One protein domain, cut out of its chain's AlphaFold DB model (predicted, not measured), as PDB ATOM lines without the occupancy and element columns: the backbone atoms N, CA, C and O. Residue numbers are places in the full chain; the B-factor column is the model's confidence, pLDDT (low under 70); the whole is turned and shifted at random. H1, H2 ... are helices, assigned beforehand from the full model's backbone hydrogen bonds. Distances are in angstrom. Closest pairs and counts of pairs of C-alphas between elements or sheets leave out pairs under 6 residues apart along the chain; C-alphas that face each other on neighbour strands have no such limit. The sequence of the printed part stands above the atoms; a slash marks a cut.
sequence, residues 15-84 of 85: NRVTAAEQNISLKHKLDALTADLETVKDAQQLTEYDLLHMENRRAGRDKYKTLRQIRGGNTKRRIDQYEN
ATOM      1  N   ASN A  15      98.987 112.364 134.112       89.31
ATOM      2  CA  ASN A  15      98.263 112.499 132.845       89.31
ATOM      3  C   ASN A  15      98.091 113.960 132.404       89.31
ATOM      4  O   ASN A  15      97.493 114.232 131.365       89.31
ATOM      5  N   ARG A  16      98.582 114.925 133.192       94.94
ATOM      6  CA  ARG A  16      98.448 116.347 132.867       94.94
ATOM      7  C   ARG A  16      99.484 116.774 131.832       94.94
ATOM      8  O   ARG A  16     100.623 116.306 131.810       94.94
ATOM      9  N   VAL A  17      99.066 117.728 131.018       95.44
ATOM     10  CA  VAL A  17      99.893 118.484 130.078       95.44
ATOM     11  C   VAL A  17      99.682 119.971 130.350       95.44
ATOM     12  O   VAL A  17      98.743 120.366 131.053       95.44
ATOM     13  N   THR A  18     100.591 120.807 129.872       96.12
ATOM     14  CA  THR A  18     100.489 122.252 130.098       96.12
ATOM     15  C   THR A  18      99.379 122.869 129.245       96.12
ATOM     16  O   THR A  18      99.046 122.368 128.174       96.12
ATOM     17  N   ALA A  19      98.811 123.991 129.697       96.62
ATOM     18  CA  ALA A  19      97.810 124.712 128.909       96.62
ATOM     19  C   ALA A  19      98.376 125.165 127.551       96.62
ATOM     20  O   ALA A  19      97.667 125.140 126.553       96.62
ATOM     21  N   ALA A  20      99.661 125.531 127.508       95.12
ATOM     22  CA  ALA A  20     100.353 125.885 126.273       95.12
ATOM     23  C   ALA A  20     100.500 124.689 125.314       95.12
ATOM     24  O   ALA A  20     100.449 124.871 124.107       95.12
ATOM     25  N   GLU A  21     100.637 123.460 125.819       94.81
ATOM     26  CA  GLU A  21     100.632 122.261 124.967       94.81
ATOM     27  C   GLU A  21      99.231 121.918 124.449       94.81
ATOM     28  O   GLU A  21      99.097 121.485 123.310       94.81
ATOM     29  N   GLN A  22      98.185 122.118 125.257       96.06
ATOM     30  CA  GLN A  22      96.804 121.834 124.845       96.06
ATOM     31  C   GLN A  22      96.231 122.891 123.897       96.06
ATOM     32  O   GLN A  22      95.386 122.581 123.062       96.06
ATOM     33  N   ASN A  23      96.654 124.148 124.043       97.50
ATOM     34  CA  ASN A  23      96.089 125.282 123.327       97.50
ATOM     35  C   ASN A  23      97.133 125.926 122.407       97.50
ATOM     36  O   ASN A  23      97.973 126.716 122.841       97.50
ATOM     37  N   ILE A  24      97.015 125.634 121.110       96.12
ATOM     38  CA  ILE A  24      97.899 126.155 120.057       96.12
ATOM     39  C   ILE A  24      97.881 127.691 120.013       96.12
ATOM     40  O   ILE A  24      98.929 128.314 119.870       96.12
ATOM     41  N   SER A  25      96.714 128.322 120.192       97.88
ATOM     42  CA  SER A  25      96.617 129.788 120.203       97.88
ATOM     43  C   SER A  25      97.383 130.388 121.380       97.88
ATOM     44  O   SER A  25      98.101 131.372 121.208       97.88
ATOM     45  N   LEU A  26      97.279 129.782 122.567       97.81
ATOM     46  CA  LEU A  26      98.049 130.208 123.734       97.81
ATOM     47  C   LEU A  26      99.552 130.048 123.491       97.81
ATOM     48  O   LEU A  26     100.306 130.968 123.793       97.81
ATOM     49  N   LYS A  27      99.980 128.922 122.908       96.81
ATOM     50  CA  LYS A  27     101.381 128.697 122.540       96.81
ATOM     51  C   LYS A  27     101.906 129.798 121.620       96.81
ATOM     52  O   LYS A  27     102.898 130.431 121.952       96.81
ATOM     53  N   HIS A  28     101.197 130.085 120.527       97.88
ATOM     54  CA  HIS A  28     101.606 131.125 119.582       97.88
ATOM     55  C   HIS A  28     101.677 132.512 120.229       97.88
ATOM     56  O   HIS A  28     102.602 133.263 119.945       97.88
ATOM     57  N   LYS A  29     100.741 132.850 121.126       98.12
ATOM     58  CA  LYS A  29     100.784 134.122 121.867       98.12
ATOM     59  C   LYS A  29     102.010 134.219 122.774       98.12
ATOM     60  O   LYS A  29     102.629 135.273 122.831       98.12
ATOM     61  N   LEU A  30     102.364 133.137 123.470       97.56
ATOM     62  CA  LEU A  30     103.565 133.097 124.307       97.56
ATOM     63  C   LEU A  30     104.842 133.209 123.467       97.56
ATOM     64  O   LEU A  30     105.747 133.946 123.848       97.56
ATOM     65  N   ASP A  31     104.907 132.514 122.331       96.62
ATOM     66  CA  ASP A  31     106.062 132.567 121.431       96.62
ATOM     67  C   ASP A  31     106.227 133.972 120.820       96.62
ATOM     68  O   ASP A  31     107.340 134.494 120.789       96.62
ATOM     69  N   ALA A  32     105.127 134.628 120.430       97.81
ATOM     70  CA  ALA A  32     105.141 136.009 119.943       97.81
ATOM     71  C   ALA A  32     105.632 136.997 121.014       97.81
ATOM     72  O   ALA A  32     106.578 137.736 120.773       97.81
ATOM     73  N   LEU A  33     105.067 136.944 122.229       97.94
ATOM     74  CA  LEU A  33     105.518 137.789 123.343       97.94
ATOM     75  C   LEU A  33     106.991 137.551 123.693       97.94
ATOM     76  O   LEU A  33     107.700 138.489 124.042       97.94
ATOM     77  N   THR A  34     107.461 136.304 123.600       96.12
ATOM     78  CA  THR A  34     108.875 135.975 123.829       96.12
ATOM     79  C   THR A  34     109.761 136.662 122.790       96.12
ATOM     80  O   THR A  34     110.771 137.250 123.158       96.12
ATOM     81  N   ALA A  35     109.379 136.621 121.510       96.69
ATOM     82  CA  ALA A  35     110.129 137.273 120.439       96.69
ATOM     83  C   ALA A  35     110.174 138.799 120.609       96.69
ATOM     84  O   ALA A  35     111.240 139.394 120.463       96.69
ATOM     85  N   ASP A  36     109.047 139.416 120.975       97.38
ATOM     86  CA  ASP A  36     108.965 140.863 121.194       97.38
ATOM     87  C   ASP A  36     109.870 141.304 122.356       97.38
ATOM     88  O   ASP A  36     110.647 142.254 122.230       97.38
ATOM     89  N   LEU A  37     109.819 140.581 123.481       96.19
ATOM     90  CA  LEU A  37     110.576 140.916 124.691       96.19
ATOM     91  C   LEU A  37     112.078 140.635 124.575       96.19
ATOM     92  O   LEU A  37     112.866 141.316 125.228       96.19
ATOM     93  N   GLU A  38     112.503 139.678 123.746       94.62
ATOM     94  CA  GLU A  38     113.930 139.357 123.595       94.62
ATOM     95  C   GLU A  38     114.724 140.549 123.027       94.62
ATOM     96  O   GLU A  38     115.900 140.707 123.340       94.62
ATOM     97  N   THR A  39     114.076 141.444 122.266       94.31
ATOM     98  CA  THR A  39     114.717 142.650 121.705       94.31
ATOM     99  C   THR A  39     115.085 143.706 122.750       94.31
ATOM    100  O   THR A  39     115.980 144.517 122.513       94.31
ATOM    101  N   VAL A  40     114.412 143.702 123.903       95.44
ATOM    102  CA  VAL A  40     114.582 144.693 124.982       95.44
ATOM    103  C   VAL A  40     115.204 144.097 126.244       95.44
ATOM    104  O   VAL A  40     115.356 144.783 127.253       95.44
ATOM    105  N   LYS A  41     115.539 142.808 126.210       93.56
ATOM    106  CA  LYS A  41     116.036 142.058 127.358       93.56
ATOM    107  C   LYS A  41     117.486 142.423 127.673       93.56
ATOM    108  O   LYS A  41     118.373 142.265 126.838       93.56
ATOM    109  N   ASP A  42     117.730 142.843 128.911       94.56
ATOM    110  CA  ASP A  42     119.079 143.089 129.421       94.56
ATOM    111  C   ASP A  42     119.700 141.793 129.965       94.56
ATOM    112  O   ASP A  42     119.262 141.242 130.978       94.56
ATOM    113  N   ALA A  43     120.746 141.304 129.295       90.31
ATOM    114  CA  ALA A  43     121.452 140.087 129.685       90.31
ATOM    115  C   ALA A  43     122.197 140.213 131.028       90.31
ATOM    116  O   ALA A  43     122.488 139.192 131.651       90.31
ATOM    117  N   GLN A  44     122.500 141.430 131.492       93.75
ATOM    118  CA  GLN A  44     123.173 141.648 132.777       93.75
ATOM    119  C   GLN A  44     122.219 141.546 133.975       93.75
ATOM    120  O   GLN A  44     122.680 141.427 135.107       93.75
ATOM    121  N   GLN A  45     120.904 141.564 133.735       95.12
ATOM    122  CA  GLN A  45     119.860 141.510 134.767       95.12
ATOM    123  C   GLN A  45     119.215 140.122 134.897       95.12
ATOM    124  O   GLN A  45     118.143 139.982 135.481       95.12
ATOM    125  N   LEU A  46     119.846 139.082 134.344       95.44
ATOM    126  CA  LEU A  46     119.346 137.716 134.455       95.44
ATOM    127  C   LEU A  46     119.513 137.184 135.877       95.44
ATOM    128  O   LEU A  46     120.616 137.158 136.426       95.44
ATOM    129  N   THR A  47     118.416 136.698 136.451       97.00
ATOM    130  CA  THR A  47     118.441 136.008 137.737       97.00
ATOM    131  C   THR A  47     118.807 134.535 137.561       97.00
ATOM    132  O   THR A  47     118.703 133.958 136.475       97.00
ATOM    133  N   GLU A  48     119.179 133.874 138.655       97.56
ATOM    134  CA  GLU A  48     119.417 132.427 138.662       97.56
ATOM    135  C   GLU A  48     118.181 131.631 138.199       97.56
ATOM    136  O   GLU A  48     118.299 130.651 137.459       97.56
ATOM    137  N   TYR A  49     116.977 132.083 138.571       97.62
ATOM    138  CA  TYR A  49     115.730 131.443 138.153       97.62
ATOM    139  C   TYR A  49     115.458 131.594 136.654       97.62
ATOM    140  O   TYR A  49     114.904 130.668 136.054       97.62
ATOM    141  N   ASP A  50     115.879 132.700 136.035       95.88
ATOM    142  CA  ASP A  50     115.764 132.889 134.585       95.88
ATOM    143  C   ASP A  50     116.663 131.902 133.843       95.88
ATOM    144  O   ASP A  50     116.209 131.207 132.931       95.88
ATOM    145  N   LEU A  51     117.916 131.766 134.289       96.56
ATOM    146  CA  LEU A  51     118.865 130.802 133.731       96.56
ATOM    147  C   LEU A  51     118.345 129.364 133.869       96.56
ATOM    148  O   LEU A  51     118.342 128.603 132.896       96.56
ATOM    149  N   LEU A  52     117.823 129.002 135.046       98.00
ATOM    150  CA  LEU A  52     117.216 127.691 135.285       98.00
ATOM    151  C   LEU A  52     115.992 127.453 134.388       98.00
ATOM    152  O   LEU A  52     115.802 126.352 133.862       98.00
ATOM    153  N   HIS A  53     115.142 128.463 134.200       96.81
ATOM    154  CA  HIS A  53     113.985 128.365 133.316       96.81
ATOM    155  C   HIS A  53     114.402 128.175 131.854       96.81
ATOM    156  O   HIS A  53     113.850 127.307 131.171       96.81
ATOM    157  N   MET A  54     115.394 128.938 131.388       95.56
ATOM    158  CA  MET A  54     115.942 128.831 130.037       95.56
ATOM    159  C   MET A  54     116.512 127.437 129.770       95.56
ATOM    160  O   MET A  54     116.200 126.844 128.737       95.56
ATOM    161  N   GLU A  55     117.265 126.867 130.713       97.88
ATOM    162  CA  GLU A  55     117.803 125.511 130.570       97.88
ATOM    163  C   GLU A  55     116.694 124.449 130.584       97.88
ATOM    164  O   GLU A  55     116.685 123.535 129.759       97.88
ATOM    165  N   ASN A  56     115.687 124.597 131.450       97.88
ATOM    166  CA  ASN A  56     114.529 123.701 131.445       97.88
ATOM    167  C   ASN A  56     113.774 123.747 130.108       97.88
ATOM    168  O   ASN A  56     113.440 122.694 129.560       97.88
ATOM    169  N   ARG A  57     113.554 124.945 129.548       95.94
ATOM    170  CA  ARG A  57     112.953 125.133 128.218       95.94
ATOM    171  C   ARG A  57     113.810 124.489 127.128       95.94
ATOM    172  O   ARG A  57     113.268 123.747 126.309       95.94
ATOM    173  N   ARG A  58     115.128 124.718 127.143       96.44
ATOM    174  CA  ARG A  58     116.092 124.144 126.189       96.44
ATOM    175  C   ARG A  58     116.083 122.614 126.218       96.44
ATOM    176  O   ARG A  58     116.095 121.987 125.165       96.44
ATOM    177  N   ALA A  59     115.999 122.021 127.405       97.44
ATOM    178  CA  ALA A  59     115.910 120.575 127.601       97.44
ATOM    179  C   ALA A  59     114.502 119.994 127.337       97.44
ATOM    180  O   ALA A  59     114.281 118.802 127.557       97.44
ATOM    181  N   GLY A  60     113.525 120.810 126.916       96.31
ATOM    182  CA  GLY A  60     112.149 120.372 126.664       96.31
ATOM    183  C   GLY A  60     111.380 119.956 127.924       96.31
ATOM    184  O   GLY A  60     110.378 119.238 127.831       96.31
ATOM    185  N   ARG A  61     111.843 120.381 129.107       97.81
ATOM    186  CA  ARG A  61     111.217 120.077 130.395       97.81
ATOM    187  C   ARG A  61     110.038 121.007 130.639       97.81
ATOM    188  O   ARG A  61     110.112 122.219 130.460       97.81
ATOM    189  N   ASP A  62     108.961 120.424 131.144       96.88
ATOM    190  CA  ASP A  62     107.845 121.158 131.727       96.88
ATOM    191  C   ASP A  62     107.498 120.583 133.102       96.88
ATOM    192  O   ASP A  62     108.052 119.567 133.544       96.88
ATOM    193  N   LYS A  63     106.561 121.243 133.787       96.38
ATOM    194  CA  LYS A  63     106.124 120.867 135.132       96.38
ATOM    195  C   LYS A  63     105.669 119.406 135.220       96.38
ATOM    196  O   LYS A  63     106.057 118.708 136.153       96.38
ATOM    197  N   TYR A  64     104.856 118.931 134.280       96.38
ATOM    198  CA  TYR A  64     104.261 117.595 134.347       96.38
ATOM    199  C   TYR A  64     105.196 116.514 133.798       96.38
ATOM    200  O   TYR A  64     105.231 115.419 134.357       96.38
ATOM    201  N   LYS A  65     106.016 116.812 132.779       95.31
ATOM    202  CA  LYS A  65     107.098 115.915 132.333       95.31
ATOM    203  C   LYS A  65     108.098 115.661 133.459       95.31
ATOM    204  O   LYS A  65     108.428 114.508 133.720       95.31
ATOM    205  N   THR A  66     108.498 116.711 134.173       95.69
ATOM    206  CA  THR A  66     109.425 116.589 135.307       95.69
ATOM    207  C   THR A  66     108.797 115.798 136.453       95.69
ATOM    208  O   THR A  66     109.429 114.883 136.972       95.69
ATOM    209  N   LEU A  67     107.527 116.063 136.801       94.38
ATOM    210  CA  LEU A  67     106.805 115.283 137.818       94.38
ATOM    211  C   LEU A  67     106.739 113.790 137.472       94.38
ATOM    212  O   LEU A  67     106.992 112.963 138.345       94.38
ATOM    213  N   ARG A  68     106.442 113.440 136.212       93.25
ATOM    214  CA  ARG A  68     106.460 112.044 135.744       93.25
ATOM    215  C   ARG A  68     107.842 111.412 135.892       93.25
ATOM    216  O   ARG A  68     107.944 110.286 136.369       93.25
ATOM    217  N   GLN A  69     108.891 112.135 135.508       92.88
ATOM    218  CA  GLN A  69     110.262 111.634 135.551       92.88
ATOM    219  C   GLN A  69     110.721 111.335 136.984       92.88
ATOM    220  O   GLN A  69     111.194 110.232 137.248       92.88
ATOM    221  N   ILE A  70     110.547 112.274 137.922       92.62
ATOM    222  CA  ILE A  70     111.020 112.105 139.311       92.62
ATOM    223  C   ILE A  70     110.167 111.120 140.125       92.62
ATOM    224  O   ILE A  70     110.609 110.603 141.148       92.62
ATOM    225  N   ARG A  71     108.926 110.859 139.692       90.56
ATOM    226  CA  ARG A  71     108.035 109.862 140.311       90.56
ATOM    227  C   ARG A  71     108.186 108.468 139.702       90.56
ATOM    228  O   ARG A  71     107.536 107.543 140.175       90.56
ATOM    229  N   GLY A  72     109.039 108.304 138.690       86.88
ATOM    230  CA  GLY A  72     109.323 107.010 138.086       86.88
ATOM    231  C   GLY A  72     110.060 106.063 139.040       86.88
ATOM    232  O   GLY A  72     110.946 106.468 139.789       86.88
ATOM    233  N   GLY A  73     109.730 104.773 138.970       88.88
ATOM    234  CA  GLY A  73     110.311 103.738 139.830       88.88
ATOM    235  C   GLY A  73     109.538 103.521 141.134       88.88
ATOM    236  O   GLY A  73     108.579 104.219 141.449       88.88
ATOM    237  N   ASN A  74     109.941 102.504 141.897       90.31
ATOM    238  CA  ASN A  74     109.312 102.202 143.182       90.31
ATOM    239  C   ASN A  74     109.765 103.181 144.283       90.31
ATOM    240  O   ASN A  74     110.724 103.940 144.129       90.31
ATOM    241  N   THR A  75     109.061 103.168 145.416       91.38
ATOM    242  CA  THR A  75     109.358 104.040 146.563       91.38
ATOM    243  C   THR A  75     110.777 103.847 147.093       91.38
ATOM    244  O   THR A  75     111.458 104.838 147.329       91.38
ATOM    245  N   LYS A  76     111.261 102.599 147.189       94.00
ATOM    246  CA  LYS A  76     112.625 102.310 147.652       94.00
ATOM    247  C   LYS A  76     113.681 103.009 146.794       94.00
ATOM    248  O   LYS A  76     114.524 103.699 147.339       94.00
ATOM    249  N   ARG A  77     113.598 102.900 145.466       92.88
ATOM    250  CA  ARG A  77     114.551 103.548 144.555       92.88
ATOM    251  C   ARG A  77     114.572 105.069 144.732       92.88
ATOM    252  O   ARG A  77     115.640 105.659 144.661       92.88
ATOM    253  N   ARG A  78     113.411 105.699 144.935       93.56
ATOM    254  CA  ARG A  78     113.322 107.156 145.138       93.56
ATOM    255  C   ARG A  78     113.938 107.587 146.473       93.56
ATOM    256  O   ARG A  78     114.619 108.602 146.506       93.56
ATOM    257  N   ILE A  79     113.745 106.796 147.531       95.19
ATOM    258  CA  ILE A  79     114.411 107.007 148.825       95.19
ATOM    259  C   ILE A  79     115.924 106.819 148.670       95.19
ATOM    260  O   ILE A  79     116.678 107.709 149.027       95.19
ATOM    261  N   ASP A  80     116.363 105.716 148.060       96.31
ATOM    262  CA  ASP A  80     117.787 105.437 147.854       96.31
ATOM    263  C   ASP A  80     118.462 106.550 147.022       96.31
ATOM    264  O   ASP A  80     119.607 106.897 147.279       96.31
ATOM    265  N   GLN A  81     117.776 107.137 146.032       95.00
ATOM    266  CA  GLN A  81     118.289 108.300 145.295       95.00
ATOM    267  C   GLN A  81     118.433 109.532 146.190       95.00
ATOM    268  O   GLN A  81     119.460 110.191 146.114       95.00
ATOM    269  N   TYR A  82     117.428 109.828 147.015       96.38
ATOM    270  CA  TYR A  82     117.429 110.978 147.919       96.38
ATOM    271  C   TYR A  82     118.540 110.900 148.974       96.38
ATOM    272  O   TYR A  82     119.243 111.879 149.174       96.38
ATOM    273  N   GLU A  83     118.751 109.735 149.591       97.25
ATOM    274  CA  GLU A  83     119.806 109.535 150.602       97.25
ATOM    275  C   GLU A  83     121.234 109.636 150.021       97.25
ATOM    276  O   GLU A  83     122.199 109.728 150.771       97.25
ATOM    277  N   ASN A  84     121.379 109.600 148.689       95.81
ATOM    278  CA  ASN A  84     122.658 109.704 147.975       95.81
ATOM    279  C   ASN A  84     122.837 111.043 147.223       95.81
ATOM    280  O   ASN A  84     123.757 111.150 146.407       95.81
TER     281      ASN A  84
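What this domain is: This is residues 15 to 84 of the 85 residues of the protein "ERM domain-containing protein" of Gongylonema pulchrum (UniProt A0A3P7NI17). Five helices are strung out along an open, winding path in a flat layer, with hardly any contact between them and no packed core. H2, the link of residues 39 to 47 and H3 make an open arch, with the short H1 at the foot of H2; beyond H3 the path goes on through H4 to H5, which makes a corner with H4 at the far end. The printed part has 70 residues, with five named helices in the order H1, H2, H3, H4, H5 and no named strand; the class is all helix. The whole is only just loose, close to extended, with a radius of gyration of the C-alphas of 16.5 A and spans of 48 by 32 by 13 A.

How they stand to each other: H1, residues 19 to 22, and H2, residues 24 to 38, touch only at the corner by their tight link; the closest C-alphas, those of Ala 20 and Lys 27, are 4.8 A apart. H2 touches H1 with residues 26 to 27 alone. H3, residues 48 to 58, is apart from H2, and it touches no helix. H4, residues 63 to 70, is apart from H3. H5, residues 75 to 82, is close to H4 but not clearly touching, with the closest C-alphas, those of Ile 70 and Arg 78, 8.0 A apart. The lines of H4 and H5 are about perpendicular, at 81 degrees. In H2, H3, H4 and H5 every O i to N i+4 pair is within hydrogen-bond range; H1 is too short for such a pair, and its 1 pair of O i and N i+3 is within range.

Where its parts are: H1 begins at C-alpha 19, at (97.810, 124.712, 128.909), and is 5.1 A from first to last C-alpha. H2, the longest helix with 15 residues, measures 21.1 A and ends at C-alpha 38, at (113.930, 139.357, 123.595). H3 measures 15.3 A, H4 10.9 A and H5 10.7 A. H5 ends at C-alpha 82, at (117.429, 110.978, 147.919).

The domain as a whole: The two C-alphas farthest apart, those of Val 40 and Lys 76, are 48.1 A from each other, and the outline is only just flat. Residues 31 to 52 stand free, of which 31 to 38 belong to H2 and 48 to 52 to H3; residues 71 to 77 and 79 to 84 stand free too. The printed part has no cut. The links H1 to H2, H3 to H4 and H4 to H5 are tight, and H2 to H3, with 9 residues, is short. The mean pLDDT of the printed part is 95.4, and no printed residue is under 70.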